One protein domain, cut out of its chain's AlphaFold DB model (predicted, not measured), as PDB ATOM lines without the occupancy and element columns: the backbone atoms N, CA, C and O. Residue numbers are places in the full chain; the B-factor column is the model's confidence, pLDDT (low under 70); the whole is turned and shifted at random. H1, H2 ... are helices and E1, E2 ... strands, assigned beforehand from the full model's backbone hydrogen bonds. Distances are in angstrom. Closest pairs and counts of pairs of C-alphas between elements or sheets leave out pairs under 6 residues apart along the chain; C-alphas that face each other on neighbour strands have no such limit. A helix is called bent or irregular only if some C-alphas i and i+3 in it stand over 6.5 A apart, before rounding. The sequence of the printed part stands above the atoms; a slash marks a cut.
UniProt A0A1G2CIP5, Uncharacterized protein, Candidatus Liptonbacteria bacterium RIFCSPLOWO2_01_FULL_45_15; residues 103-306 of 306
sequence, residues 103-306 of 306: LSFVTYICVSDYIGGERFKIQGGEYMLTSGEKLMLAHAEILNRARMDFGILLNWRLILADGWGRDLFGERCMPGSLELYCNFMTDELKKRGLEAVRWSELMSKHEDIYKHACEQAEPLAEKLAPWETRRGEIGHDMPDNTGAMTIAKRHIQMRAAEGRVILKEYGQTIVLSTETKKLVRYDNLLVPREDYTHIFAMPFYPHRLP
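This is residues 103 to 306 of the 306 residues of an uncharacterized protein of Candidatus Liptonbacteria bacterium RIFCSPLOWO2_01_FULL_45_15 (UniProt A0A1G2CIP5). A twisted parallel sheet of five strands stands in the middle, with H2 and H4 packed over one face and H9 and H10 over the other. The longest helix, H9, packs on the sheet with its residues 259 to 266 and reaches beyond it, where H6, H7 and H8 pack on it; H1 packs on residues 177 to 181 of H4. The printed part has 204 residues with ten named helices and five named strands, in the order E1 H1 H2 E2 H3 H4 E3 H5 H6 H7 H8 H9 E4 H10 E5. The sheet's order is E3 E2 E1 E4 E5, all parallel, and the class is mixed, helices and strands. The whole is compact, with a radius of gyration of the C-alphas of 16.9 A and spans of 49 by 43 by 29 A.

Begin at E1, residues 103 to 109, an inner strand. Its neighbour E2, residues 154 to 160, is parallel to it at 21 degrees; look for N 107 and O 157, 2.9 A apart and within hydrogen-bond range. Its other neighbour is E4, residues 269 to 273, at 23 degrees, with N 272 and O 106 at 2.8 A. The edge strands are E3, residues 195 to 198, with N 197 and O 158 of E2 at 2.8 A, and E5, residues 294 to 297, with N 296 and O 271 of E4 at 2.8 A. The sheet is only just strongly twisted, its C-alphas lying up to 4.3 A off the best plane. On one face, H2, residues 131 to 150, lies over E2 and E1 at a height over the sheet of 9.5 A. On the same face H4, residues 177 to 191, lies over E3 and E2 at 9.1 A. On the opposite face H9, residues 244 to 266, lies over E1 and E4 at 9.8 A, and H10, residues 277 to 286, lies over E5 at 8.6 A. These make three layers, helices on both faces of a sheet. E1, E2 and the two helices H1, residues 113 to 122, and H2 form a strand-helix-strand unit, two parallel neighbour strands joined through helices, with a right-handed crossover. H9 is the hub, touching five helices. It touches H7, residues 218 to 231, at a steep tilt of 62 degrees, opposite ways; the closest C-alphas, of Ala 221 and Lys 249, are 4.7 A apart. It touches H6, residues 207 to 216, with the C-alphas of Cys 214 and Gln 253 closest at 4.7 A. It also touches H5, residues 199 to 205, closest at Met 203 and Val 261, 6.7 A between C-alphas; H8, residues 233 to 237, closest at Ile 234 and Ala 248, 6.0 A; and H10, closest at Ala 256 and Leu 286, 5.7 A. H7 and H8 touch only at the corner by their link. H3, residues 166 to 169, is close to H9 but not clearly touching, with the C-alphas of Leu 168 and Ile 247 closest at 5.9 A. H1 touches H4, about perpendicular at 74 degrees, closest at the C-alphas of Gly 117 and Ser 177, 5.6 A. Every O i to N i+4 pair is within hydrogen-bond range in H1, H2, H4, H5, H6 and H8, against 7 of 10 in H7, 17 of 19 in H9 and 5 of 6 in H10; H3 is too short for such a pair.

Find C-alpha 103 at (-10.517, -34.632, 24.268), where E1 begins; it runs 19.5 A, and E2 19.6 A. H9 runs 32.5 A from C-alpha 244 at (17.854, -55.278, 36.168), H2 28.4 A and H4 21.3 A. H7 is irregular, with C-alphas 223 and 226 7.1 A apart. E5 ends at C-alpha 297, (6.844, -38.137, 20.364).

The two C-alphas farthest apart, of Asp 149 and Thr 242, are 53.6 A apart. The printed part has no cut, ends at the chain's last residue, 306, and has no long link. The mean pLDDT of the printed part is 73.8; 78 residues are under 70, among them residues 163 to 175 and 268 to 306.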
ATOM      1  N   LEU A 103     -11.781 -33.972  24.539       68.38
ATOM      2  CA  LEU A 103     -10.517 -34.632  24.268       68.38
ATOM      3  C   LEU A 103      -9.437 -34.115  25.193       68.38
ATOM      4  O   LEU A 103      -9.268 -32.901  25.365       68.38
ATOM      5  N   SER A 104      -8.676 -35.057  25.731       73.81
ATOM      6  CA  SER A 104      -7.553 -34.759  26.595       73.81
ATOM      7  C   SER A 104      -6.233 -34.930  25.843       73.81
ATOM      8  O   SER A 104      -5.973 -35.947  25.206       73.81
ATOM      9  N   PHE A 105      -5.375 -33.921  25.913       73.56
ATOM     10  CA  PHE A 105      -3.963 -34.035  25.583       73.56
ATOM     11  C   PHE A 105      -3.203 -34.198  26.883       73.56
ATOM     12  O   PHE A 105      -3.296 -33.350  27.767       73.56
ATOM     13  N   VAL A 106      -2.432 -35.266  26.980       73.75
ATOM     14  CA  VAL A 106      -1.590 -35.527  28.139       73.75
ATOM     15  C   VAL A 106      -0.148 -35.469  27.680       73.75
ATOM     16  O   VAL A 106       0.248 -36.172  26.757       73.75
ATOM     17  N   THR A 107       0.641 -34.604  28.303       76.00
ATOM     18  CA  THR A 107       2.099 -34.628  28.157       76.00
ATOM     19  C   THR A 107       2.677 -35.275  29.398       76.00
ATOM     20  O   THR A 107       2.314 -34.886  30.503       76.00
ATOM     21  N   TYR A 108       3.542 -36.266  29.224       73.62
ATOM     22  CA  TYR A 108       4.227 -36.902  30.345       73.62
ATOM     23  C   TYR A 108       5.602 -36.279  30.495       73.62
ATOM     24  O   TYR A 108       6.314 -36.203  29.503       73.62
ATOM     25  N   ILE A 109       5.980 -35.840  31.690       72.56
ATOM     26  CA  ILE A 109       7.351 -35.429  31.986       72.56
ATOM     27  C   ILE A 109       7.927 -36.375  33.039       72.56
ATOM     28  O   ILE A 109       7.446 -36.423  34.173       72.56
ATOM     29  N   CYS A 110       8.985 -37.088  32.647       68.00
ATOM     30  CA  CYS A 110       9.810 -37.893  33.535       68.00
ATOM     31  C   CYS A 110      11.123 -37.149  33.809       68.00
ATOM     32  O   CYS A 110      11.984 -37.045  32.934       68.00
ATOM     33  N   VAL A 111      11.272 -36.607  35.017       66.56
ATOM     34  CA  VAL A 111      12.559 -36.099  35.507       66.56
ATOM     35  C   VAL A 111      13.052 -37.074  36.557       66.56
ATOM     36  O   VAL A 111      12.399 -37.259  37.577       66.56
ATOM     37  N   SER A 112      14.201 -37.704  36.321       62.31
ATOM     38  CA  SER A 112      14.854 -38.492  37.364       62.31
ATOM     39  C   SER A 112      15.477 -37.574  38.415       62.31
ATOM     40  O   SER A 112      15.881 -36.453  38.101       62.31
ATOM     41  N   ASP A 113      15.641 -38.066  39.642       63.28
ATOM     42  CA  ASP A 113      16.364 -37.366  40.717       63.28
ATOM     43  C   ASP A 113      17.785 -36.941  40.293       63.28
ATOM     44  O   ASP A 113      18.286 -35.889  40.690       63.28
ATOM     45  N   TYR A 114      18.430 -37.720  39.418       63.88
ATOM     46  CA  TYR A 114      19.716 -37.357  38.823       63.88
ATOM     47  C   TYR A 114      19.619 -36.104  37.943       63.88
ATOM     48  O   TYR A 114      20.336 -35.131  38.172       63.88
ATOM     49  N   ILE A 115      18.709 -36.095  36.965       67.12
ATOM     50  CA  ILE A 115      18.524 -34.952  36.057       67.12
ATOM     51  C   ILE A 115      18.016 -33.732  36.832       67.12
ATOM     52  O   ILE A 115      18.493 -32.618  36.615       67.12
ATOM     53  N   GLY A 116      17.074 -33.943  37.755       71.12
ATOM     54  CA  GLY A 116      16.533 -32.920  38.639       71.12
ATOM     55  C   GLY A 116      17.618 -32.288  39.504       71.12
ATOM     56  O   GLY A 116      17.729 -31.061  39.533       71.12
ATOM     57  N   GLY A 117      18.445 -33.105  40.160       72.69
ATOM     58  CA  GLY A 117      19.538 -32.656  41.018       72.69
ATOM     59  C   GLY A 117      20.653 -31.940  40.256       72.69
ATOM     60  O   GLY A 117      21.065 -30.852  40.660       72.69
ATOM     61  N   GLU A 118      21.124 -32.491  39.137       74.75
ATOM     62  CA  GLU A 118      22.153 -31.847  38.306       74.75
ATOM     63  C   GLU A 118      21.673 -30.506  37.757       74.75
ATOM     64  O   GLU A 118      22.384 -29.502  37.821       74.75
ATOM     65  N   ARG A 119      20.421 -30.447  37.297       79.00
ATOM     66  CA  ARG A 119      19.814 -29.197  36.852       79.00
ATOM     67  C   ARG A 119      19.730 -28.172  37.977       79.00
ATOM     68  O   ARG A 119      20.106 -27.026  37.757       79.00
ATOM     69  N   PHE A 120      19.270 -28.571  39.158       81.06
ATOM     70  CA  PHE A 120      19.173 -27.677  40.310       81.06
ATOM     71  C   PHE A 120      20.537 -27.072  40.674       81.06
ATOM     72  O   PHE A 120      20.642 -25.866  40.896       81.06
ATOM     73  N   LYS A 121      21.605 -27.884  40.645       81.50
ATOM     74  CA  LYS A 121      22.984 -27.413  40.860       81.50
ATOM     75  C   LYS A 121      23.433 -26.430  39.777       81.50
ATOM     76  O   LYS A 121      23.913 -25.348  40.105       81.50
ATOM     77  N   ILE A 122      23.266 -26.782  38.499       81.56
ATOM     78  CA  ILE A 122      23.669 -25.939  37.357       81.56
ATOM     79  C   ILE A 122      22.928 -24.596  37.372       81.56
ATOM     80  O   ILE A 122      23.493 -23.570  37.000       81.56
ATOM     81  N   GLN A 123      21.674 -24.590  37.822       82.62
ATOM     82  CA  GLN A 123      20.831 -23.398  37.899       82.62
ATOM     83  C   GLN A 123      21.023 -22.595  39.199       82.62
ATOM     84  O   GLN A 123      20.279 -21.653  39.444       82.62
ATOM     85  N   GLY A 124      22.041 -22.916  40.004       81.00
ATOM     86  CA  GLY A 124      22.419 -22.113  41.168       81.00
ATOM     87  C   GLY A 124      21.504 -22.283  42.381       81.00
ATOM     88  O   GLY A 124      21.441 -21.382  43.209       81.00
ATOM     89  N   GLY A 125      20.818 -23.423  42.503       80.19
ATOM     90  CA  GLY A 125      19.939 -23.717  43.638       80.19
ATOM     91  C   GLY A 125      18.484 -23.280  43.454       80.19
ATOM     92  O   GLY A 125      17.733 -23.259  44.424       80.19
ATOM     93  N   GLU A 126      18.070 -22.955  42.228       81.94
ATOM     94  CA  GLU A 126      16.675 -22.671  41.883       81.94
ATOM     95  C   GLU A 126      16.309 -23.315  40.544       81.94
ATOM     96  O   GLU A 126      17.115 -23.346  39.614       81.94
ATOM     97  N   TYR A 127      15.080 -23.817  40.410       84.69
ATOM     98  CA  TYR A 127      14.604 -24.311  39.120       84.69
ATOM     99  C   TYR A 127      14.199 -23.159  38.199       84.69
ATOM    100  O   TYR A 127      13.418 -22.283  38.559       84.69
ATOM    101  N   MET A 128      14.683 -23.208  36.958       85.12
ATOM    102  CA  MET A 128      14.260 -22.324  35.869       85.12
ATOM    103  C   MET A 128      13.846 -23.140  34.651       85.12
ATOM    104  O   MET A 128      14.511 -24.127  34.330       85.12
ATOM    105  N   LEU A 129      12.811 -22.707  33.918       86.00
ATOM    106  CA  LEU A 129      12.356 -23.388  32.698       86.00
ATOM    107  C   LEU A 129      13.480 -23.510  31.658       86.00
ATOM    108  O   LEU A 129      14.111 -22.509  31.289       86.00
ATOM    109  N   THR A 130      13.669 -24.712  31.117       80.94
ATOM    110  CA  THR A 130      14.561 -24.936  29.968       80.94
ATOM    111  C   THR A 130      13.969 -24.337  28.684       80.94
ATOM    112  O   THR A 130      12.805 -23.933  28.619       80.94
ATOM    113  N   SER A 131      14.757 -24.295  27.606       73.00
ATOM    114  CA  SER A 131      14.246 -23.922  26.280       73.00
ATOM    115  C   SER A 131      13.181 -24.905  25.770       73.00
ATOM    116  O   SER A 131      12.193 -24.476  25.177       73.00
ATOM    117  N   GLY A 132      13.347 -26.204  26.039       73.12
ATOM    118  CA  GLY A 132      12.389 -27.246  25.668       73.12
ATOM    119  C   GLY A 132      11.058 -27.121  26.413       73.12
ATOM    120  O   GLY A 132      10.001 -27.181  25.790       73.12
ATOM    121  N   GLU A 133      11.095 -26.859  27.719       79.44
ATOM    122  CA  GLU A 133       9.891 -26.647  28.534       79.44
ATOM    123  C   GLU A 133       9.156 -25.364  28.146       79.44
ATOM    124  O   GLU A 133       7.934 -25.375  28.023       79.44
ATOM    125  N   LYS A 134       9.878 -24.270  27.862       79.94
ATOM    126  CA  LYS A 134       9.264 -23.033  27.345       79.94
ATOM    127  C   LYS A 134       8.500 -23.281  26.045       79.94
ATOM    128  O   LYS A 134       7.406 -22.752  25.872       79.94
ATOM    129  N   LEU A 135       9.059 -24.087  25.140       71.25
ATOM    130  CA  LEU A 135       8.396 -24.449  23.886       71.25
ATOM    131  C   LEU A 135       7.164 -25.325  24.122       71.25
ATOM    132  O   LEU A 135       6.119 -25.060  23.532       71.25
ATOM    133  N   MET A 136       7.268 -26.324  25.001       76.81
ATOM    134  CA  MET A 136       6.141 -27.177  25.384       76.81
ATOM    135  C   MET A 136       4.985 -26.351  25.964       76.81
ATOM    136  O   MET A 136       3.849 -26.485  25.515       76.81
ATOM    137  N   LEU A 137       5.276 -25.459  26.917       79.38
ATOM    138  CA  LEU A 137       4.270 -24.592  27.532       79.38
ATOM    139  C   LEU A 137       3.650 -23.636  26.512       79.38
ATOM    140  O   LEU A 137       2.432 -23.484  26.488       79.38
ATOM    141  N   ALA A 138       4.447 -23.061  25.608       74.25
ATOM    142  CA  ALA A 138       3.915 -22.231  24.529       74.25
ATOM    143  C   ALA A 138       2.947 -23.015  23.625       74.25
ATOM    144  O   ALA A 138       1.932 -22.471  23.187       74.25
ATOM    145  N   HIS A 139       3.215 -24.298  23.350       71.19
ATOM    146  CA  HIS A 139       2.286 -25.146  22.591       71.19
ATOM    147  C   HIS A 139       1.013 -25.431  23.380       71.19
ATOM    148  O   HIS A 139      -0.073 -25.273  22.826       71.19
ATOM    149  N   ALA A 140       1.124 -25.764  24.664       77.12
ATOM    150  CA  ALA A 140      -0.025 -25.957  25.543       77.12
ATOM    151  C   ALA A 140      -0.920 -24.706  25.620       77.12
ATOM    152  O   ALA A 140      -2.142 -24.806  25.535       77.12
ATOM    153  N   GLU A 141      -0.335 -23.510  25.681       76.69
ATOM    154  CA  GLU A 141      -1.067 -22.238  25.656       76.69
ATOM    155  C   GLU A 141      -1.762 -21.976  24.317       76.69
ATOM    156  O   GLU A 141      -2.835 -21.374  24.276       76.69
ATOM    157  N   ILE A 142      -1.172 -22.400  23.195       70.12
ATOM    158  CA  ILE A 142      -1.840 -22.333  21.888       70.12
ATOM    159  C   ILE A 142      -3.048 -23.276  21.873       70.12
ATOM    160  O   ILE A 142      -4.117 -22.870  21.422       70.12
ATOM    161  N   LEU A 143      -2.911 -24.495  22.403       69.56
ATOM    162  CA  LEU A 143      -4.022 -25.444  22.524       69.56
ATOM    163  C   LEU A 143      -5.143 -24.896  23.415       69.56
ATOM    164  O   LEU A 143      -6.315 -24.951  23.043       69.56
ATOM    165  N   ASN A 144      -4.786 -24.314  24.560       72.75
ATOM    166  CA  ASN A 144      -5.747 -23.730  25.490       72.75
ATOM    167  C   ASN A 144      -6.437 -22.484  24.906       72.75
ATOM    168  O   ASN A 144      -7.627 -22.271  25.118       72.75
ATOM    169  N   ARG A 145      -5.733 -21.677  24.102       69.88
ATOM    170  CA  ARG A 145      -6.358 -20.577  23.348       69.88
ATOM    171  C   ARG A 145      -7.293 -21.085  22.261       69.88
ATOM    172  O   ARG A 145      -8.403 -20.587  22.160       69.88
ATOM    173  N   ALA A 146      -6.904 -22.122  21.519       64.31
ATOM    174  CA  ALA A 146      -7.770 -22.728  20.511       64.31
ATOM    175  C   ALA A 146      -9.086 -23.243  21.122       64.31
ATOM    176  O   ALA A 146     -10.150 -23.052  20.537       64.31
ATOM    177  N   ARG A 147      -9.037 -23.826  22.329       68.50
ATOM    178  CA  ARG A 147     -10.229 -24.179  23.121       68.50
ATOM    179  C   ARG A 147     -11.175 -22.988  23.306       68.50
ATOM    180  O   ARG A 147     -12.376 -23.135  23.095       68.50
ATOM    181  N   MET A 148     -10.640 -21.826  23.678       66.81
ATOM    182  CA  MET A 148     -11.421 -20.605  23.906       66.81
ATOM    183  C   MET A 148     -11.948 -20.002  22.599       66.81
ATOM    184  O   MET A 148     -13.142 -19.732  22.490       66.81
ATOM    185  N   ASP A 149     -11.078 -19.843  21.602       59.44
ATOM    186  CA  ASP A 149     -11.378 -19.159  20.339       59.44
ATOM    187  C   ASP A 149     -12.345 -19.958  19.459       59.44
ATOM    188  O   ASP A 149     -13.204 -19.390  18.785       59.44
ATOM    189  N   PHE A 150     -12.218 -21.287  19.468       55.66
ATOM    190  CA  PHE A 150     -13.032 -22.173  18.642       55.66
ATOM    191  C   PHE A 150     -14.113 -22.908  19.428       55.66
ATOM    192  O   PHE A 150     -14.823 -23.703  18.832       55.66
ATOM    193  N   GLY A 151     -14.267 -22.676  20.736       55.81
ATOM    194  CA  GLY A 151     -15.294 -23.334  21.554       55.81
ATOM    195  C   GLY A 151     -15.191 -24.863  21.573       55.81
ATOM    196  O   GLY A 151     -16.205 -25.545  21.715       55.81
ATOM    197  N   ILE A 152     -13.985 -25.402  21.385       62.44
ATOM    198  CA  ILE A 152     -13.729 -26.847  21.318       62.44
ATOM    199  C   ILE A 152     -13.422 -27.380  22.715       62.44
ATOM    200  O   ILE A 152     -12.757 -26.714  23.505       62.44
ATOM    201  N   LEU A 153     -13.882 -28.589  23.037       64.38
ATOM    202  CA  LEU A 153     -13.674 -29.213  24.349       64.38
ATOM    203  C   LEU A 153     -12.300 -29.893  24.428       64.38
ATOM    204  O   LEU A 153     -12.193 -31.106  24.578       64.38
ATOM    205  N   LEU A 154     -11.242 -29.093  24.302       71.19
ATOM    206  CA  LEU A 154      -9.857 -29.544  24.389       71.19
ATOM    207  C   LEU A 154      -9.289 -29.224  25.774       71.19
ATOM    208  O   LEU A 154      -9.263 -28.064  26.189       71.19
ATOM    209  N   ASN A 155      -8.803 -30.245  26.477       75.88
ATOM    210  CA  ASN A 155      -8.089 -30.089  27.742       75.88
ATOM    211  C   ASN A 155      -6.652 -30.573  27.572       75.88
ATOM    212  O   ASN A 155      -6.438 -31.717  27.196       75.88
ATOM    213  N   TRP A 156      -5.668 -29.725  27.853       82.38
ATOM    214  CA  TRP A 156      -4.274 -30.152  27.932       82.38
ATOM    215  C   TRP A 156      -3.851 -30.266  29.395       82.38
ATOM    216  O   TRP A 156      -4.194 -29.395  30.195       82.38
ATOM    217  N   ARG A 157      -3.107 -31.322  29.726       85.75
ATOM    218  CA  ARG A 157      -2.565 -31.585  31.061       85.75
ATOM    219  C   ARG A 157      -1.119 -32.038  30.982       85.75
ATOM    220  O   ARG A 157      -0.747 -32.800  30.085       85.75
ATOM    221  N   LEU A 158      -0.335 -31.621  31.966       87.69
ATOM    222  CA  LEU A 158       0.987 -32.171  32.216       87.69
ATOM    223  C   LEU A 158       0.919 -33.188  33.353       87.69
ATOM    224  O   LEU A 158       0.537 -32.832  34.462       87.69
ATOM    225  N   ILE A 159       1.327 -34.427  33.092       86.00
ATOM    226  CA  ILE A 159       1.562 -35.423  34.135       86.00
ATOM    227  C   ILE A 159       3.024 -35.330  34.562       86.00
ATOM    228  O   ILE A 159       3.935 -35.460  33.742       86.00
ATOM    229  N   LEU A 160       3.230 -35.085  35.853       85.56
ATOM    230  CA  LEU A 160       4.536 -34.986  36.486       85.56
ATOM    231  C   LEU A 160       4.854 -36.309  37.183       85.56
ATOM    232  O   LEU A 160       4.171 -36.670  38.144       85.56
ATOM    233  N   ALA A 161       5.889 -37.012  36.724       78.44
ATOM    234  CA  ALA A 161       6.415 -38.177  37.426       78.44
ATOM    235  C   ALA A 161       7.048 -37.716  38.747       78.44
ATOM    236  O   ALA A 161       8.120 -37.127  38.739       78.44
ATOM    237  N   ASP A 162       6.381 -37.946  39.876       76.38
ATOM    238  CA  ASP A 162       6.765 -37.424  41.194       76.38
ATOM    239  C   ASP A 162       7.361 -38.498  42.120       76.38
ATOM    240  O   ASP A 162       7.355 -38.367  43.342       76.38
ATOM    241  N   GLY A 163       7.912 -39.564  41.531       65.00
ATOM    242  CA  GLY A 163       8.729 -40.544  42.252       65.00
ATOM    243  C   GLY A 163       7.968 -41.753  42.791       65.00
ATOM    244  O   GLY A 163       8.522 -42.529  43.570       65.00
ATOM    245  N   TRP A 164       6.722 -41.986  42.382       63.16
ATOM    246  CA  TRP A 164       6.108 -43.292  42.626       63.16
ATOM    247  C   TRP A 164       6.861 -44.369  41.832       63.16
ATOM    248  O   TRP A 164       7.176 -44.203  40.656       63.16
ATOM    249  N   GLY A 165       7.225 -45.461  42.507       58.03
ATOM    250  CA  GLY A 165       8.208 -46.411  41.986       58.03
ATOM    251  C   GLY A 165       9.671 -45.976  42.162       58.03
ATOM    252  O   GLY A 165      10.533 -46.601  41.551       58.03
ATOM    253  N   ARG A 166       9.985 -44.973  43.009       59.69
ATOM    254  CA  ARG A 166      11.373 -44.578  43.378       59.69
ATOM    255  C   ARG A 166      12.265 -45.762  43.747       59.69
ATOM    256  O   ARG A 166      13.454 -45.753  43.446       59.69
ATOM    257  N   ASP A 167      11.670 -46.797  44.336       59.19
ATOM    258  CA  ASP A 167      12.341 -48.036  44.732       59.19
ATOM    259  C   ASP A 167      12.983 -48.767  43.536       59.19
ATOM    260  O   ASP A 167      13.869 -49.597  43.723       59.19
ATOM    261  N   LEU A 168      12.536 -48.476  42.308       54.47
ATOM    262  CA  LEU A 168      13.048 -49.054  41.063       54.47
ATOM    263  C   LEU A 168      14.196 -48.263  40.452       54.47
ATOM    264  O   LEU A 168      15.065 -48.862  39.824       54.47
ATOM    265  N   PHE A 169      14.200 -46.944  40.626       53.59
ATOM    266  CA  PHE A 169      15.148 -46.059  39.949       53.59
ATOM    267  C   PHE A 169      16.265 -45.553  40.861       53.59
ATOM    268  O   PHE A 169      17.270 -45.059  40.356       53.59
ATOM    269  N   GLY A 170      16.150 -45.783  42.174       51.41
ATOM    270  CA  GLY A 170      17.204 -45.542  43.152       51.41
ATOM    271  C   GLY A 170      17.537 -44.058  43.333       51.41
ATOM    272  O   GLY A 170      17.616 -43.272  42.395       51.41
ATOM    273  N   GLU A 171      17.774 -43.664  44.579       52.31
ATOM    274  CA  GLU A 171      18.168 -42.307  44.963       52.31
ATOM    275  C   GLU A 171      19.549 -41.962  44.382       52.31
ATOM    276  O   GLU A 171      20.582 -42.208  45.004       52.31
ATOM    277  N   ARG A 172      19.598 -41.433  43.155       53.47
ATOM    278  CA  ARG A 172      20.871 -41.110  42.487       53.47
ATOM    279  C   ARG A 172      21.239 -39.632  42.451       53.47
ATOM    280  O   ARG A 172      22.314 -39.336  41.945       53.47
ATOM    281  N   CYS A 173      20.466 -38.724  43.050       52.16
ATOM    282  CA  CYS A 173      20.967 -37.427  43.535       52.16
ATOM    283  C   CYS A 173      19.895 -36.635  44.293       52.16
ATOM    284  O   CYS A 173      18.713 -36.787  44.039       52.16
ATOM    285  N   MET A 174      20.357 -35.768  45.202       62.53
ATOM    286  CA  MET A 174      19.601 -34.783  45.993       62.53
ATOM    287  C   MET A 174      18.146 -35.175  46.334       62.53
ATOM    288  O   MET A 174      17.222 -34.836  45.586       62.53
ATOM    289  N   PRO A 175      17.926 -35.810  47.500       68.25
ATOM    290  CA  PRO A 175      16.587 -36.066  48.021       68.25
ATOM    291  C   PRO A 175      15.713 -34.805  47.987       68.25
ATOM    292  O   PRO A 175      16.156 -33.725  48.377       68.25
ATOM    293  N   GLY A 176      14.482 -34.941  47.494       73.31
ATOM    294  CA  GLY A 176      13.522 -33.835  47.385       73.31
ATOM    295  C   GLY A 176      13.677 -32.958  46.138       73.31
ATOM    296  O   GLY A 176      12.835 -32.093  45.908       73.31
ATOM    297  N   SER A 177      14.692 -33.183  45.294       74.62
ATOM    298  CA  SER A 177      14.857 -32.438  44.036       74.62
ATOM    299  C   SER A 177      13.659 -32.605  43.096       74.62
ATOM    300  O   SER A 177      13.149 -31.618  42.563       74.62
ATOM    301  N   LEU A 178      13.134 -33.826  42.972       78.00
ATOM    302  CA  LEU A 178      11.943 -34.101  42.177       78.00
ATOM    303  C   LEU A 178      10.696 -33.391  42.712       78.00
ATOM    304  O   LEU A 178       9.948 -32.800  41.940       78.00
ATOM    305  N   GLU A 179      10.499 -33.381  44.029       81.12
ATOM    306  CA  GLU A 179       9.374 -32.675  44.648       81.12
ATOM    307  C   GLU A 179       9.454 -31.163  44.400       81.12
ATOM    308  O   GLU A 179       8.461 -30.543  44.012       81.12
ATOM    309  N   LEU A 180      10.644 -30.576  44.563       83.88
ATOM    310  CA  LEU A 180      10.899 -29.170  44.252       83.88
ATOM    311  C   LEU A 180      10.617 -28.863  42.774       83.88
ATOM    312  O   LEU A 180       9.985 -27.849  42.472       83.88
ATOM    313  N   TYR A 181      11.028 -29.746  41.862       85.56
ATOM    314  CA  TYR A 181      10.750 -29.607  40.435       85.56
ATOM    315  C   TYR A 181       9.248 -29.695  40.130       85.56
ATOM    316  O   TYR A 181       8.715 -28.856  39.400       85.56
ATOM    317  N   CYS A 182       8.546 -30.672  40.709       86.88
ATOM    318  CA  CYS A 182       7.105 -30.827  40.535       86.88
ATOM    319  C   CYS A 182       6.341 -29.602  41.046       86.88
ATOM    320  O   CYS A 182       5.438 -29.126  40.363       86.88
ATOM    321  N   ASN A 183       6.718 -29.059  42.207       90.19
ATOM    322  CA  ASN A 183       6.111 -27.843  42.755       90.19
ATOM    323  C   ASN A 183       6.343 -26.638  41.842       90.19
ATOM    324  O   ASN A 183       5.389 -25.958  41.468       90.19
ATOM    325  N   PHE A 184       7.591 -26.434  41.415       91.06
ATOM    326  CA  PHE A 184       7.944 -25.388  40.462       91.06
ATOM    327  C   PHE A 184       7.103 -25.475  39.178       91.06
ATOM    328  O   PHE A 184       6.511 -24.481  38.756       91.06
ATOM    329  N   MET A 185       7.004 -26.662  38.572       90.62
ATOM    330  CA  MET A 185       6.229 -26.852  37.346       90.62
ATOM    331  C   MET A 185       4.734 -26.623  37.568       90.62
ATOM    332  O   MET A 185       4.110 -25.931  36.765       90.62
ATOM    333  N   THR A 186       4.155 -27.145  38.650       93.00
ATOM    334  CA  THR A 186       2.744 -26.904  38.990       93.00
ATOM    335  C   THR A 186       2.441 -25.410  39.100       93.00
ATOM    336  O   THR A 186       1.458 -24.938  38.521       93.00
ATOM    337  N   ASP A 187       3.303 -24.646  39.771       94.19
ATOM    338  CA  ASP A 187       3.140 -23.198  39.903       94.19
ATOM    339  C   ASP A 187       3.283 -22.473  38.557       94.19
ATOM    340  O   ASP A 187       2.491 -21.578  38.246       94.19
ATOM    341  N   GLU A 188       4.248 -22.869  37.723       93.38
ATOM    342  CA  GLU A 188       4.423 -22.308  36.379       93.38
ATOM    343  C   GLU A 188       3.223 -22.575  35.465       93.38
ATOM    344  O   GLU A 188       2.796 -21.680  34.728       93.38
ATOM    345  N   LEU A 189       2.634 -23.771  35.526       91.31
ATOM    346  CA  LEU A 189       1.426 -24.094  34.768       91.31
ATOM    347  C   LEU A 189       0.226 -23.287  35.265       91.31
ATOM    348  O   LEU A 189      -0.496 -22.699  34.455       91.31
ATOM    349  N   LYS A 190       0.053 -23.173  36.587       91.69
ATOM    350  CA  LYS A 190      -1.044 -22.410  37.191       91.69
ATOM    351  C   LYS A 190      -1.024 -20.939  36.771       91.69
ATOM    352  O   LYS A 190      -2.072 -20.399  36.415       91.69
ATOM    353  N   LYS A 191       0.155 -20.301  36.729       91.81
ATOM    354  CA  LYS A 191       0.324 -18.914  36.236       91.81
ATOM    355  C   LYS A 191      -0.144 -18.729  34.788       91.81
ATOM    356  O   LYS A 191      -0.524 -17.626  34.405       91.81
ATOM    357  N   ARG A 192      -0.124 -19.798  33.988       86.50
ATOM    358  CA  ARG A 192      -0.491 -19.819  32.561       86.50
ATOM    359  C   ARG A 192      -1.919 -20.315  32.311       86.50
ATOM    360  O   ARG A 192      -2.326 -20.448  31.158       86.50
ATOM    361  N   GLY A 193      -2.680 -20.604  33.370       86.31
ATOM    362  CA  GLY A 193      -4.010 -21.208  33.259       86.31
ATOM    363  C   GLY A 193      -3.975 -22.628  32.683       86.31
ATOM    364  O   GLY A 193      -4.913 -23.032  32.000       86.31
ATOM    365  N   LEU A 194      -2.874 -23.348  32.913       86.88
ATOM    366  CA  LEU A 194      -2.674 -24.742  32.528       86.88
ATOM    367  C   LEU A 194      -2.742 -25.650  33.764       86.88
ATOM    368  O   LEU A 194      -2.572 -25.196  34.896       86.88
ATOM    369  N   GLU A 195      -2.972 -26.941  33.538       89.69
ATOM    370  CA  GLU A 195      -3.178 -27.936  34.594       89.69
ATOM    371  C   GLU A 195      -2.004 -28.926  34.657       89.69
ATOM    372  O   GLU A 195      -1.609 -29.505  33.639       89.69
ATOM    373  N   ALA A 196      -1.459 -29.117  35.859       91.12
ATOM    374  CA  ALA A 196      -0.496 -30.164  36.185       91.12
ATOM    375  C   ALA A 196      -1.169 -31.205  37.084       91.12
ATOM    376  O   ALA A 196      -1.935 -30.836  37.972       91.12
ATOM    377  N   VAL A 197      -0.843 -32.480  36.890       90.44
ATOM    378  CA  VAL A 197      -1.294 -33.586  37.740       90.44
ATOM    379  C   VAL A 197      -0.083 -34.409  38.146       90.44
ATOM    380  O   VAL A 197       0.781 -34.711  37.320       90.44
ATOM    381  N   ARG A 198      -0.005 -34.768  39.426       87.88
ATOM    382  CA  ARG A 198       1.043 -35.659  39.921       87.88
ATOM    383  C   ARG A 198       0.719 -37.101  39.552       87.88
ATOM    384  O   ARG A 198      -0.426 -37.540  39.658       87.88
ATOM    385  N   TRP A 199       1.726 -37.841  39.105       84.81
ATOM    386  CA  TRP A 199       1.540 -39.226  38.689       84.81
ATOM    387  C   TRP A 199       1.069 -40.104  39.855       84.81
ATOM    388  O   TRP A 199       0.109 -40.856  39.690       84.81
ATOM    389  N   SER A 200       1.650 -39.939  41.048       84.56
ATOM    390  CA  SER A 200       1.220 -40.635  42.268       84.56
ATOM    391  C   SER A 200      -0.259 -40.411  42.601       84.56
ATOM    392  O   SER A 200      -0.972 -41.364  42.916       84.56
ATOM    393  N   GLU A 201      -0.740 -39.171  42.484       88.19
ATOM    394  CA  GLU A 201      -2.133 -38.790  42.728       88.19
ATOM    395  C   GLU A 201      -3.067 -39.505  41.748       88.19
ATOM    396  O   GLU A 201      -4.054 -40.122  42.154       88.19
ATOM    397  N   LEU A 202      -2.715 -39.482  40.460       87.88
ATOM    398  CA  LEU A 202      -3.499 -40.116  39.407       87.88
ATOM    399  C   LEU A 202      -3.568 -41.641  39.581       87.88
ATOM    400  O   LEU A 202      -4.652 -42.218  39.482       87.88
ATOM    401  N   MET A 203      -2.432 -42.289  39.849       86.25
ATOM    402  CA  MET A 203      -2.375 -43.743  40.028       86.25
ATOM    403  C   MET A 203      -3.098 -44.186  41.301       86.25
ATOM    404  O   MET A 203      -3.847 -45.157  41.262       86.25
ATOM    405  N   SER A 204      -2.946 -43.446  42.406       86.88
ATOM    406  CA  SER A 204      -3.619 -43.754  43.678       86.88
ATOM    407  C   SER A 204      -5.136 -43.612  43.576       86.88
ATOM    408  O   SER A 204      -5.877 -44.414  44.137       86.88
ATOM    409  N   LYS A 205      -5.623 -42.622  42.819       90.75
ATOM    410  CA  LYS A 205      -7.061 -42.434  42.574       90.75
ATOM    411  C   LYS A 205      -7.704 -43.645  41.888       90.75
ATOM    412  O   LYS A 205      -8.881 -43.919  42.113       90.75
ATOM    413  N   HIS A 206      -6.938 -44.364  41.067       90.62
ATOM    414  CA  HIS A 206      -7.381 -45.532  40.301       90.62
ATOM    415  C   HIS A 206      -6.578 -46.787  40.655       90.62
ATOM    416  O   HIS A 206      -6.275 -47.598  39.777       90.62
ATOM    417  N   GLU A 207      -6.235 -46.955  41.936       89.94
ATOM    418  CA  GLU A 207      -5.317 -48.001  42.402       89.94
ATOM    419  C   GLU A 207      -5.759 -49.415  41.986       89.94
ATOM    420  O   GLU A 207      -4.931 -50.222  41.561       89.94
ATOM    421  N   ASP A 208      -7.060 -49.710  42.028       90.62
ATOM    422  CA  ASP A 208      -7.600 -51.014  41.624       90.62
ATOM    423  C   ASP A 208      -7.367 -51.301  40.133       90.62
ATOM    424  O   ASP A 208      -6.962 -52.401  39.752       90.62
ATOM    425  N   ILE A 209      -7.576 -50.294  39.276       89.06
ATOM    426  CA  ILE A 209      -7.345 -50.403  37.828       89.06
ATOM    427  C   ILE A 209      -5.855 -50.562  37.558       89.06
ATOM    428  O   ILE A 209      -5.463 -51.395  36.740       89.06
ATOM    429  N   TYR A 210      -5.034 -49.791  38.268       88.44
ATOM    430  CA  TYR A 210      -3.588 -49.867  38.174       88.44
ATOM    431  C   TYR A 210      -3.070 -51.268  38.532       88.44
ATOM    432  O   TYR A 210      -2.352 -51.881  37.742       88.44
ATOM    433  N   LYS A 211      -3.476 -51.816  39.687       89.69
ATOM    434  CA  LYS A 211      -3.077 -53.161  40.135       89.69
ATOM    435  C   LYS A 211      -3.521 -54.236  39.152       89.69
ATOM    436  O   LYS A 211      -2.700 -55.040  38.718       89.69
ATOM    437  N   HIS A 212      -4.783 -54.196  38.733       90.00
ATOM    438  CA  HIS A 212      -5.314 -55.176  37.794       90.00
ATOM    439  C   HIS A 212      -4.606 -55.130  36.431       90.00
ATOM    440  O   HIS A 212      -4.325 -56.161  35.822       90.00
ATOM    441  N   ALA A 213      -4.279 -53.932  35.942       85.94
ATOM    442  CA  ALA A 213      -3.520 -53.778  34.709       85.94
ATOM    443  C   ALA A 213      -2.085 -54.318  34.829       85.94
ATOM    444  O   ALA A 213      -1.614 -54.983  33.906       85.94
ATOM    445  N   CYS A 214      -1.414 -54.091  35.963       87.94
ATOM    446  CA  CYS A 214      -0.093 -54.660  36.238       87.94
ATOM    447  C   CYS A 214      -0.106 -56.199  36.220       87.94
ATOM    448  O   CYS A 214       0.798 -56.808  35.644       87.94
ATOM    449  N   GLU A 215      -1.132 -56.826  36.805       89.50
ATOM    450  CA  GLU A 215      -1.322 -58.286  36.786       89.50
ATOM    451  C   GLU A 215      -1.514 -58.806  35.356       89.50
ATOM    452  O   GLU A 215      -0.826 -59.729  34.923       89.50
ATOM    453  N   GLN A 216      -2.386 -58.170  34.567       86.75
ATOM    454  CA  GLN A 216      -2.605 -58.568  33.171       86.75
ATOM    455  C   GLN A 216      -1.359 -58.395  32.288       86.75
ATOM    456  O   GLN A 216      -1.197 -59.111  31.298       86.75
ATOM    457  N   ALA A 217      -0.479 -57.455  32.633       85.12
ATOM    458  CA  ALA A 217       0.763 -57.201  31.915       85.12
ATOM    459  C   ALA A 217       1.903 -58.164  32.293       85.12
ATOM    460  O   ALA A 217       2.925 -58.178  31.604       85.12
ATOM    461  N   GLU A 218       1.759 -58.992  33.336       88.62
ATOM    462  CA  GLU A 218       2.816 -59.902  33.809       88.62
ATOM    463  C   GLU A 218       3.356 -60.848  32.713       88.62
ATOM    464  O   GLU A 218       4.576 -60.889  32.518       88.62
ATOM    465  N   PRO A 219       2.524 -61.529  31.896       87.31
ATOM    466  CA  PRO A 219       3.035 -62.405  30.837       87.31
ATOM    467  C   PRO A 219       3.828 -61.647  29.762       87.31
ATOM    468  O   PRO A 219       4.785 -62.171  29.182       87.31
ATOM    469  N   LEU A 220       3.436 -60.400  29.482       83.88
ATOM    470  CA  LEU A 220       4.143 -59.529  28.546       83.88
ATOM    471  C   LEU A 220       5.480 -59.063  29.138       83.88
ATOM    472  O   LEU A 220       6.493 -59.062  28.435       83.88
ATOM    473  N   ALA A 221       5.490 -58.728  30.430       86.56
ATOM    474  CA  ALA A 221       6.677 -58.326  31.171       86.56
ATOM    475  C   ALA A 221       7.739 -59.433  31.185       86.56
ATOM    476  O   ALA A 221       8.893 -59.168  30.855       86.56
ATOM    477  N   GLU A 222       7.352 -60.683  31.452       87.38
ATOM    478  CA  GLU A 222       8.248 -61.847  31.379       87.38
ATOM    479  C   GLU A 222       8.925 -61.979  30.008       87.38
ATOM    480  O   GLU A 222      10.131 -62.215  29.902       87.38
ATOM    481  N   LYS A 223       8.157 -61.769  28.934       86.69
ATOM    482  CA  LYS A 223       8.644 -61.890  27.557       86.69
ATOM    483  C   LYS A 223       9.567 -60.741  27.144       86.69
ATOM    484  O   LYS A 223      10.521 -60.965  26.397       86.69
ATOM    485  N   LEU A 224       9.267 -59.512  27.567       83.12
ATOM    486  CA  LEU A 224       9.950 -58.303  27.096       83.12
ATOM    487  C   LEU A 224      11.084 -57.828  28.013       83.12
ATOM    488  O   LEU A 224      11.977 -57.126  27.536       83.12
ATOM    489  N   ALA A 225      11.130 -58.250  29.278       86.94
ATOM    490  CA  ALA A 225      12.175 -57.838  30.217       86.94
ATOM    491  C   ALA A 225      13.621 -58.126  29.740       86.94
ATOM    492  O   ALA A 225      14.493 -57.268  29.920       86.94
ATOM    493  N   PRO A 226      13.926 -59.238  29.035       85.88
ATOM    494  CA  PRO A 226      15.262 -59.449  28.473       85.88
ATOM    495  C   PRO A 226      15.649 -58.465  27.365       85.88
ATOM    496  O   PRO A 226      16.838 -58.299  27.086       85.88
ATOM    497  N   TRP A 227      14.669 -57.870  26.682       82.00
ATOM    498  CA  TRP A 227      14.902 -56.806  25.709       82.00
ATOM    499  C   TRP A 227      15.070 -55.463  26.422       82.00
ATOM    500  O   TRP A 227      16.010 -54.731  26.115       82.00
ATOM    501  N   GLU A 228      14.216 -55.186  27.408       77.69
ATOM    502  CA  GLU A 228      14.211 -53.946  28.189       77.69
ATOM    503  C   GLU A 228      15.541 -53.715  28.917       77.69
ATOM    504  O   GLU A 228      16.144 -52.651  28.801       77.69
ATOM    505  N   THR A 229      16.090 -54.765  29.529       77.12
ATOM    506  CA  THR A 229      17.411 -54.740  30.189       77.12
ATOM    507  C   THR A 229      18.593 -54.509  29.244       77.12
ATOM    508  O   THR A 229      19.676 -54.165  29.698       77.12
ATOM    509  N   ARG A 230      18.431 -54.711  27.930       73.75
ATOM    510  CA  ARG A 230      19.531 -54.603  26.948       73.75
ATOM    511  C   ARG A 230      19.413 -53.409  26.014       73.75
ATOM    512  O   ARG A 230      20.409 -52.995  25.423       73.75
ATOM    513  N   ARG A 231      18.192 -52.946  25.758       70.31
ATOM    514  CA  ARG A 231      17.887 -51.990  24.681       70.31
ATOM    515  C   ARG A 231      16.848 -50.936  25.054       70.31
ATOM    516  O   ARG A 231      16.682 -50.009  24.246       70.31
ATOM    517  N   GLY A 232      16.158 -51.125  26.175       66.62
ATOM    518  CA  GLY A 232      15.146 -50.227  26.717       66.62
ATOM    519  C   GLY A 232      15.694 -49.325  27.817       66.62
ATOM    520  O   GLY A 232      16.908 -49.150  27.915       66.62
ATOM    521  N   GLU A 233      14.800 -48.743  28.612       69.62
ATOM    522  CA  GLU A 233      15.127 -47.697  29.593       69.62
ATOM    523  C   GLU A 233      16.058 -48.230  30.688       69.62
ATOM    524  O   GLU A 233      17.137 -47.688  30.919       69.62
ATOM    525  N   ILE A 234      15.743 -49.407  31.233       70.31
ATOM    526  CA  ILE A 234      16.550 -50.033  32.294       70.31
ATOM    527  C   ILE A 234      17.977 -50.370  31.839       70.31
ATOM    528  O   ILE A 234      18.924 -50.239  32.613       70.31
ATOM    529  N   GLY A 235      18.162 -50.769  30.577       64.88
ATOM    530  CA  GLY A 235      19.496 -51.040  30.031       64.88
ATOM    531  C   GLY A 235      20.382 -49.797  29.894       64.88
ATOM    532  O   GLY A 235      21.602 -49.929  29.810       64.88
ATOM    533  N   HIS A 236      19.791 -48.598  29.868       64.00
ATOM    534  CA  HIS A 236      20.527 -47.334  29.871       64.00
ATOM    535  C   HIS A 236      20.916 -46.891  31.290       64.00
ATOM    536  O   HIS A 236      22.009 -46.353  31.470       64.00
ATOM    537  N   ASP A 237      20.073 -47.179  32.284       62.50
ATOM    538  CA  ASP A 237      20.233 -46.669  33.653       62.50
ATOM    539  C   ASP A 237      20.998 -47.615  34.603       62.50
ATOM    540  O   ASP A 237      21.543 -47.178  35.629       62.50
ATOM    541  N   MET A 238      21.096 -48.909  34.265       65.25
ATOM    542  CA  MET A 238      21.721 -49.945  35.103       65.25
ATOM    543  C   MET A 238      22.913 -50.651  34.427       65.25
ATOM    544  O   MET A 238      22.784 -51.782  33.955       65.25
ATOM    545  N   PRO A 239      24.112 -50.036  34.409       58.31
ATOM    546  CA  PRO A 239      25.287 -50.614  33.750       58.31
ATOM    547  C   PRO A 239      25.844 -51.882  34.430       58.31
ATOM    548  O   PRO A 239      26.572 -52.643  33.795       58.31
ATOM    549  N   ASP A 240      25.510 -52.134  35.698       64.31
ATOM    550  CA  ASP A 240      25.979 -53.276  36.498       64.31
ATOM    551  C   ASP A 240      25.033 -54.496  36.466       64.31
ATOM    552  O   ASP A 240      25.346 -55.529  37.062       64.31
ATOM    553  N   ASN A 241      23.903 -54.410  35.745       60.97
ATOM    554  CA  ASN A 241      22.914 -55.473  35.483       60.97
ATOM    555  C   ASN A 241      22.306 -56.188  36.713       60.97
ATOM    556  O   ASN A 241      21.480 -57.093  36.554       60.97
ATOM    557  N   THR A 242      22.663 -55.809  37.940       71.75
ATOM    558  CA  THR A 242      22.203 -56.491  39.156       71.75
ATOM    559  C   THR A 242      20.754 -56.111  39.442       71.75
ATOM    560  O   THR A 242      20.433 -54.941  39.595       71.75
ATOM    561  N   GLY A 243      19.841 -57.088  39.474       73.00
ATOM    562  CA  GLY A 243      18.405 -56.831  39.669       73.00
ATOM    563  C   GLY A 243      17.681 -56.213  38.462       73.00
ATOM    564  O   GLY A 243      16.457 -56.064  38.506       73.00
ATOM    565  N   ALA A 244      18.392 -55.940  37.359       79.12
ATOM    566  CA  ALA A 244      17.854 -55.278  36.168       79.12
ATOM    567  C   ALA A 244      16.640 -56.008  35.578       79.12
ATOM    568  O   ALA A 244      15.699 -55.374  35.117       79.12
ATOM    569  N   MET A 245      16.612 -57.344  35.635       83.94
ATOM    570  CA  MET A 245      15.485 -58.131  35.124       83.94
ATOM    571  C   MET A 245      14.192 -57.886  35.913       83.94
ATOM    572  O   MET A 245      13.132 -57.706  35.323       83.94
ATOM    573  N   THR A 246      14.271 -57.862  37.243       84.00
ATOM    574  CA  THR A 246      13.114 -57.611  38.114       84.00
ATOM    575  C   THR A 246      12.599 -56.188  37.928       84.00
ATOM    576  O   THR A 246      11.392 -55.969  37.832       84.00
ATOM    577  N   ILE A 247      13.519 -55.228  37.825       79.06
ATOM    578  CA  ILE A 247      13.192 -53.819  37.601       79.06
ATOM    579  C   ILE A 247      12.564 -53.629  36.215       79.06
ATOM    580  O   ILE A 247      11.526 -52.988  36.110       79.06
ATOM    581  N   ALA A 248      13.105 -54.266  35.175       82.12
ATOM    582  CA  ALA A 248      12.543 -54.241  33.827       82.12
ATOM    583  C   ALA A 248      11.121 -54.805  33.760       82.12
ATOM    584  O   ALA A 248      10.258 -54.204  33.125       82.12
ATOM    585  N   LYS A 249      10.848 -55.928  34.439       86.50
ATOM    586  CA  LYS A 249       9.489 -56.488  34.515       86.50
ATOM    587  C   LYS A 249       8.517 -55.494  35.141       86.50
ATOM    588  O   LYS A 249       7.473 -55.209  34.561       86.50
ATOM    589  N   ARG A 250       8.899 -54.921  36.286       82.94
ATOM    590  CA  ARG A 250       8.087 -53.914  36.974       82.94
ATOM    591  C   ARG A 250       7.882 -52.665  36.122       82.94
ATOM    592  O   ARG A 250       6.755 -52.199  36.031       82.94
ATOM    593  N   HIS A 251       8.921 -52.176  35.446       80.44
ATOM    594  CA  HIS A 251       8.818 -51.037  34.537       80.44
ATOM    595  C   HIS A 251       7.777 -51.290  33.435       80.44
ATOM    596  O   HIS A 251       6.863 -50.491  33.256       80.44
ATOM    597  N   ILE A 252       7.838 -52.451  32.774       79.81
ATOM    598  CA  ILE A 252       6.864 -52.837  31.742       79.81
ATOM    599  C   ILE A 252       5.432 -52.849  32.288       79.81
ATOM    600  O   ILE A 252       4.528 -52.303  31.654       79.81
ATOM    601  N   GLN A 253       5.219 -53.442  33.465       84.44
ATOM    602  CA  GLN A 253       3.899 -53.492  34.103       84.44
ATOM    603  C   GLN A 253       3.382 -52.088  34.442       84.44
ATOM    604  O   GLN A 253       2.229 -51.778  34.150       84.44
ATOM    605  N   MET A 254       4.241 -51.220  34.986       81.25
ATOM    606  CA  MET A 254       3.895 -49.831  35.301       81.25
ATOM    607  C   MET A 254       3.463 -49.057  34.056       81.25
ATOM    608  O   MET A 254       2.424 -48.402  34.085       81.25
ATOM    609  N   ARG A 255       4.218 -49.164  32.953       77.88
ATOM    610  CA  ARG A 255       3.900 -48.490  31.682       77.88
ATOM    611  C   ARG A 255       2.582 -48.986  31.082       77.88
ATOM    612  O   ARG A 255       1.799 -48.184  30.575       77.88
ATOM    613  N   ALA A 256       2.308 -50.287  31.175       75.62
ATOM    614  CA  ALA A 256       1.037 -50.864  30.738       75.62
ATOM    615  C   ALA A 256      -0.153 -50.379  31.585       75.62
ATOM    616  O   ALA A 256      -1.214 -50.059  31.046       75.62
ATOM    617  N   ALA A 257       0.025 -50.277  32.903       82.00
ATOM    618  CA  ALA A 257      -1.012 -49.806  33.815       82.00
ATOM    619  C   ALA A 257      -1.296 -48.303  33.692       82.00
ATOM    620  O   ALA A 257      -2.457 -47.893  33.735       82.00
ATOM    621  N   GLU A 258      -0.258 -47.491  33.475       80.38
ATOM    622  CA  GLU A 258      -0.362 -46.042  33.293       80.38
ATOM    623  C   GLU A 258      -1.369 -45.674  32.196       80.38
ATOM    624  O   GLU A 258      -2.239 -44.830  32.415       80.38
ATOM    625  N   GLY A 259      -1.313 -46.350  31.042       75.25
ATOM    626  CA  GLY A 259      -2.219 -46.045  29.933       75.25
ATOM    627  C   GLY A 259      -3.683 -46.284  30.238       75.25
ATOM    628  O   GLY A 259      -4.529 -45.445  29.928       75.25
ATOM    629  N   ARG A 260      -3.981 -47.371  30.944       78.19
ATOM    630  CA  ARG A 260      -5.353 -47.702  31.340       78.19
ATOM    631  C   ARG A 260      -5.912 -46.731  32.363       78.19
ATOM    632  O   ARG A 260      -7.081 -46.358  32.275       78.19
ATOM    633  N   VAL A 261      -5.085 -46.288  33.308       84.56
ATOM    634  CA  VAL A 261      -5.478 -45.270  34.286       84.56
ATOM    635  C   VAL A 261      -5.733 -43.923  33.599       84.56
ATOM    636  O   VAL A 261      -6.757 -43.289  33.860       84.56
ATOM    637  N   ILE A 262      -4.857 -43.506  32.679       80.06
ATOM    638  CA  ILE A 262      -5.018 -42.263  31.908       80.06
ATOM    639  C   ILE A 262      -6.310 -42.294  31.087       80.06
ATOM    640  O   ILE A 262      -7.091 -41.342  31.142       80.06
ATOM    641  N   LEU A 263      -6.569 -43.388  30.367       76.56
ATOM    642  CA  LEU A 263      -7.797 -43.556  29.592       76.56
ATOM    643  C   LEU A 263      -9.038 -43.515  30.488       76.56
ATOM    644  O   LEU A 263     -10.037 -42.883  30.141       76.56
ATOM    645  N   LYS A 264      -8.985 -44.170  31.653       83.00
ATOM    646  CA  LYS A 264     -10.098 -44.181  32.603       83.00
ATOM    647  C   LYS A 264     -10.442 -42.781  33.102       83.00
ATOM    648  O   LYS A 264     -11.625 -42.446  33.166       83.00
ATOM    649  N   GLU A 265      -9.435 -42.006  33.496       86.38
ATOM    650  CA  GLU A 265      -9.630 -40.671  34.065       86.38
ATOM    651  C   GLU A 265     -10.064 -39.662  32.998       86.38
ATOM    652  O   GLU A 265     -10.968 -38.859  33.227       86.38
ATOM    653  N   TYR A 266      -9.427 -39.697  31.826       79.56
ATOM    654  CA  TYR A 266      -9.507 -38.602  30.859       79.56
ATOM    655  C   TYR A 266     -10.257 -38.940  29.567       79.56
ATOM    656  O   TYR A 266     -10.479 -38.040  28.749       79.56
ATOM    657  N   GLY A 267     -10.677 -40.194  29.385       72.44
ATOM    658  CA  GLY A 267     -11.348 -40.671  28.178       72.44
ATOM    659  C   GLY A 267     -10.405 -40.709  26.975       72.44
ATOM    660  O   GLY A 267      -9.227 -41.043  27.107       72.44
ATOM    661  N   GLN A 268     -10.912 -40.351  25.788       63.12
ATOM    662  CA  GLN A 268     -10.088 -40.266  24.577       63.12
ATOM    663  C   GLN A 268      -8.909 -39.317  24.815       63.12
ATOM    664  O   GLN A 268      -9.090 -38.132  25.115       63.12
ATOM    665  N   THR A 269      -7.699 -39.864  24.701       66.19
ATOM    666  CA  THR A 269      -6.479 -39.170  25.101       66.19
ATOM    667  C   THR A 269      -5.402 -39.298  24.037       66.19
ATOM    668  O   THR A 269      -5.143 -40.379  23.507       66.19
ATOM    669  N   ILE A 270      -4.750 -38.175  23.747       64.69
ATOM    670  CA  ILE A 270      -3.541 -38.125  22.930       64.69
ATOM    671  C   ILE A 270      -2.363 -37.919  23.863       64.69
ATOM    672  O   ILE A 270      -2.289 -36.902  24.558       64.69
ATOM    673  N   VAL A 271      -1.425 -38.860  23.843       65.06
ATOM    674  CA  VAL A 271      -0.205 -38.754  24.639       65.06
ATOM    675  C   VAL A 271       0.888 -38.094  23.817       65.06
ATOM    676  O   VAL A 271       1.263 -38.572  22.747       65.06
ATOM    677  N   LEU A 272       1.417 -36.993  24.335       63.25
ATOM    678  CA  LEU A 272       2.644 -36.368  23.867       63.25
ATOM    679  C   LEU A 272       3.770 -36.846  24.782       63.25
ATOM    680  O   LEU A 272       4.015 -36.284  25.846       63.25
ATOM    681  N   SER A 273       4.425 -37.929  24.381       61.50
ATOM    682  CA  SER A 273       5.549 -38.474  25.131       61.50
ATOM    683  C   SER A 273       6.770 -37.582  24.939       61.50
ATOM    684  O   SER A 273       7.113 -37.208  23.813       61.50
ATOM    685  N   THR A 274       7.439 -37.236  26.033       58.41
ATOM    686  CA  THR A 274       8.708 -36.500  25.996       58.41
ATOM    687  C   THR A 274       9.884 -37.385  25.621       58.41
ATOM    688  O   THR A 274      10.992 -36.883  25.447       58.41
ATOM    689  N   GLU A 275       9.641 -38.682  25.452       60.03
ATOM    690  CA  GLU A 275      10.648 -39.667  25.116       60.03
ATOM    691  C   GLU A 275      11.103 -39.603  23.656       60.03
ATOM    692  O   GLU A 275      10.454 -39.059  22.754       60.03
ATOM    693  N   THR A 276      12.258 -40.212  23.387       57.22
ATOM    694  CA  THR A 276      12.770 -40.323  22.016       57.22
ATOM    695  C   THR A 276      11.813 -41.125  21.123       57.22
ATOM    696  O   THR A 276      11.125 -42.039  21.571       57.22
ATOM    697  N   LYS A 277      11.837 -40.889  19.800       59.12
ATOM    698  CA  LYS A 277      11.037 -41.670  18.827       59.12
ATOM    699  C   LYS A 277      11.219 -43.193  18.953       59.12
ATOM    700  O   LYS A 277      10.323 -43.941  18.572       59.12
ATOM    701  N   LYS A 278      12.385 -43.656  19.422       60.91
ATOM    702  CA  LYS A 278      12.675 -45.079  19.655       60.91
ATOM    703  C   LYS A 278      11.894 -45.610  20.863       60.91
ATOM    704  O   LYS A 278      11.306 -46.678  20.752       60.91
ATOM    705  N   LEU A 279      11.865 -44.855  21.958       60.16
ATOM    706  CA  LEU A 279      11.143 -45.200  23.185       60.16
ATOM    707  C   LEU A 279       9.624 -45.074  23.003       60.16
ATOM    708  O   LEU A 279       8.893 -45.975  23.380       60.16
ATOM    709  N   VAL A 280       9.149 -44.091  22.234       62.09
ATOM    710  CA  VAL A 280       7.722 -44.012  21.859       62.09
ATOM    711  C   VAL A 280       7.263 -45.227  21.046       62.09
ATOM    712  O   VAL A 280       6.141 -45.703  21.200       62.09
ATOM    713  N   ARG A 281       8.111 -45.776  20.163       61.53
ATOM    714  CA  ARG A 281       7.791 -47.038  19.467       61.53
ATOM    715  C   ARG A 281       7.713 -48.221  20.424       61.53
ATOM    716  O   ARG A 281       6.967 -49.147  20.137       61.53
ATOM    717  N   TYR A 282       8.487 -48.195  21.501       62.59
ATOM    718  CA  TYR A 282       8.448 -49.208  22.542       62.59
ATOM    719  C   TYR A 282       7.186 -49.079  23.407       62.59
ATOM    720  O   TYR A 282       6.485 -50.069  23.562       62.59
ATOM    721  N   ASP A 283       6.801 -47.870  23.822       63.75
ATOM    722  CA  ASP A 283       5.532 -47.619  24.526       63.75
ATOM    723  C   ASP A 283       4.317 -48.129  23.728       63.75
ATOM    724  O   ASP A 283       3.423 -48.774  24.272       63.75
ATOM    725  N   ASN A 284       4.327 -47.935  22.402       63.75
ATOM    726  CA  ASN A 284       3.296 -48.457  21.493       63.75
ATOM    727  C   ASN A 284       3.237 -49.999  21.419       63.75
ATOM    728  O   ASN A 284       2.277 -50.537  20.870       63.75
ATOM    729  N   LEU A 285       4.268 -50.713  21.885       62.59
ATOM    730  CA  LEU A 285       4.274 -52.178  21.993       62.59
ATOM    731  C   LEU A 285       3.784 -52.662  23.360       62.59
ATOM    732  O   LEU A 285       3.392 -53.822  23.473       62.59
ATOM    733  N   LEU A 286       3.850 -51.808  24.384       62.38
ATOM    734  CA  LEU A 286       3.514 -52.170  25.757       62.38
ATOM    735  C   LEU A 286       2.041 -51.971  26.090       62.38
ATOM    736  O   LEU A 286       1.537 -52.637  26.992       62.38
ATOM    737  N   VAL A 287       1.357 -51.079  25.377       61.38
ATOM    738  CA  VAL A 287      -0.038 -50.751  25.668       61.38
ATOM    739  C   VAL A 287      -0.932 -51.090  24.473       61.38
ATOM    740  O   VAL A 287      -0.613 -50.702  23.344       61.38
ATOM    741  N   PRO A 288      -2.042 -51.824  24.681       60.12
ATOM    742  CA  PRO A 288      -3.024 -52.079  23.635       60.12
ATOM    743  C   PRO A 288      -3.502 -50.777  22.976       60.12
ATOM    744  O   PRO A 288      -3.723 -49.772  23.645       60.12
ATOM    745  N   ARG A 289      -3.706 -50.776  21.650       55.28
ATOM    746  CA  ARG A 289      -4.194 -49.581  20.921       55.28
ATOM    747  C   ARG A 289      -5.592 -49.130  21.347       55.28
ATOM    748  O   ARG A 289      -5.933 -47.968  21.178       55.28
ATOM    749  N   GLU A 290      -6.386 -50.048  21.885       55.78
ATOM    750  CA  GLU A 290      -7.676 -49.748  22.510       55.78
ATOM    751  C   GLU A 290      -7.534 -48.862  23.760       55.78
ATOM    752  O   GLU A 290      -8.437 -48.081  24.051       55.78
ATOM    753  N   ASP A 291      -6.374 -48.913  24.430       51.97
ATOM    754  CA  ASP A 291      -6.085 -48.162  25.653       51.97
ATOM    755  C   ASP A 291      -5.385 -46.809  25.385       51.97
ATOM    756  O   ASP A 291      -5.431 -45.908  26.221       51.97
ATOM    757  N   TYR A 292      -4.789 -46.616  24.198       55.41
ATOM    758  CA  TYR A 292      -4.239 -45.333  23.736       55.41
ATOM    759  C   TYR A 292      -4.620 -45.045  22.287       55.41
ATOM    760  O   TYR A 292      -4.046 -45.614  21.356       55.41
ATOM    761  N   THR A 293      -5.510 -44.071  22.082       50.84
ATOM    762  CA  THR A 293      -5.965 -43.686  20.740       50.84
ATOM    763  C   THR A 293      -4.788 -43.245  19.861       50.84
ATOM    764  O   THR A 293      -4.645 -43.738  18.743       50.84
ATOM    765  N   HIS A 294      -3.890 -42.388  20.375       56.81
ATOM    766  CA  HIS A 294      -2.644 -42.005  19.695       56.81
ATOM    767  C   HIS A 294      -1.521 -41.591  20.671       56.81
ATOM    768  O   HIS A 294      -1.748 -40.787  21.576       56.81
ATOM    769  N   ILE A 295      -0.284 -42.049  20.424       56.19
ATOM    770  CA  ILE A 295       0.939 -41.589  21.111       56.19
ATOM    771  C   ILE A 295       1.870 -40.920  20.094       56.19
ATOM    772  O   ILE A 295       2.296 -41.543  19.117       56.19
ATOM    773  N   PHE A 296       2.237 -39.664  20.341       57.91
ATOM    774  CA  PHE A 296       3.227 -38.929  19.556       57.91
ATOM    775  C   PHE A 296       4.461 -38.626  20.398       57.91
ATOM    776  O   PHE A 296       4.361 -38.288  21.573       57.91
ATOM    777  N   ALA A 297       5.636 -38.692  19.773       52.97
ATOM    778  CA  ALA A 297       6.844 -38.137  20.364       52.97
ATOM    779  C   ALA A 297       6.804 -36.612  20.255       52.97
ATOM    780  O   ALA A 297       6.538 -36.071  19.172       52.97
ATOM    781  N   MET A 298       7.137 -35.923  21.341       53.56
ATOM    782  CA  MET A 298       7.452 -34.507  21.278       53.56
ATOM    783  C   MET A 298       8.624 -34.281  20.309       53.56
ATOM    784  O   MET A 298       9.559 -35.084  20.241       53.56
ATOM    785  N   PRO A 299       8.622 -33.173  19.552       46.25
ATOM    786  CA  PRO A 299       9.723 -32.862  18.646       46.25
ATOM    787  C   PRO A 299      11.032 -32.522  19.382       46.25
ATOM    788  O   PRO A 299      12.090 -32.533  18.753       46.25
ATOM    789  N   PHE A 300      10.976 -32.234  20.688       55.06
ATOM    790  CA  PHE A 300      12.119 -31.846  21.513       55.06
ATOM    791  C   PHE A 300      12.053 -32.522  22.889       55.06
ATOM    792  O   PHE A 300      10.978 -32.589  23.480       55.06
ATOM    793  N   TYR A 301      13.204 -32.969  23.403       60.97
ATOM    794  CA  TYR A 301      13.337 -33.441  24.784       60.97
ATOM    795  C   TYR A 301      13.295 -32.227  25.730       60.97
ATOM    796  O   TYR A 301      14.188 -31.376  25.641       60.97
ATOM    797  N   PRO A 302      12.275 -32.091  26.596       57.16
ATOM    798  CA  PRO A 302      12.061 -30.880  27.382       57.16
ATOM    799  C   PRO A 302      13.166 -30.641  28.413       57.16
ATOM    800  O   PRO A 302      13.443 -29.493  28.728       57.16
ATOM    801  N   HIS A 303      13.873 -31.673  28.872       61.78
ATOM    802  CA  HIS A 303      14.918 -31.525  29.893       61.78
ATOM    803  C   HIS A 303      16.317 -31.290  29.327       61.78
ATOM    804  O   HIS A 303      17.283 -31.243  30.086       61.78
ATOM    805  N   ARG A 304      16.460 -31.129  28.004       59.34
ATOM    806  CA  ARG A 304      17.760 -30.814  27.412       59.34
ATOM    807  C   ARG A 304      18.226 -29.445  27.919       59.34
ATOM    808  O   ARG A 304      17.658 -28.417  27.547       59.34
ATOM    809  N   LEU A 305      19.257 -29.454  28.760       53.00
ATOM    810  CA  LEU A 305      19.987 -28.248  29.133       53.00
ATOM    811  C   LEU A 305      20.765 -27.731  27.900       53.00
ATOM    812  O   LEU A 305      21.136 -28.554  27.053       53.00
ATOM    813  N   PRO A 306      20.921 -26.401  27.739       50.50
ATOM    814  CA  PRO A 306      21.680 -25.800  26.640       50.50
ATOM    815  C   PRO A 306      23.087 -26.370  26.471       50.50
ATOM    816  O   PRO A 306      23.748 -26.605  27.509       50.50
TER     817      PRO A 306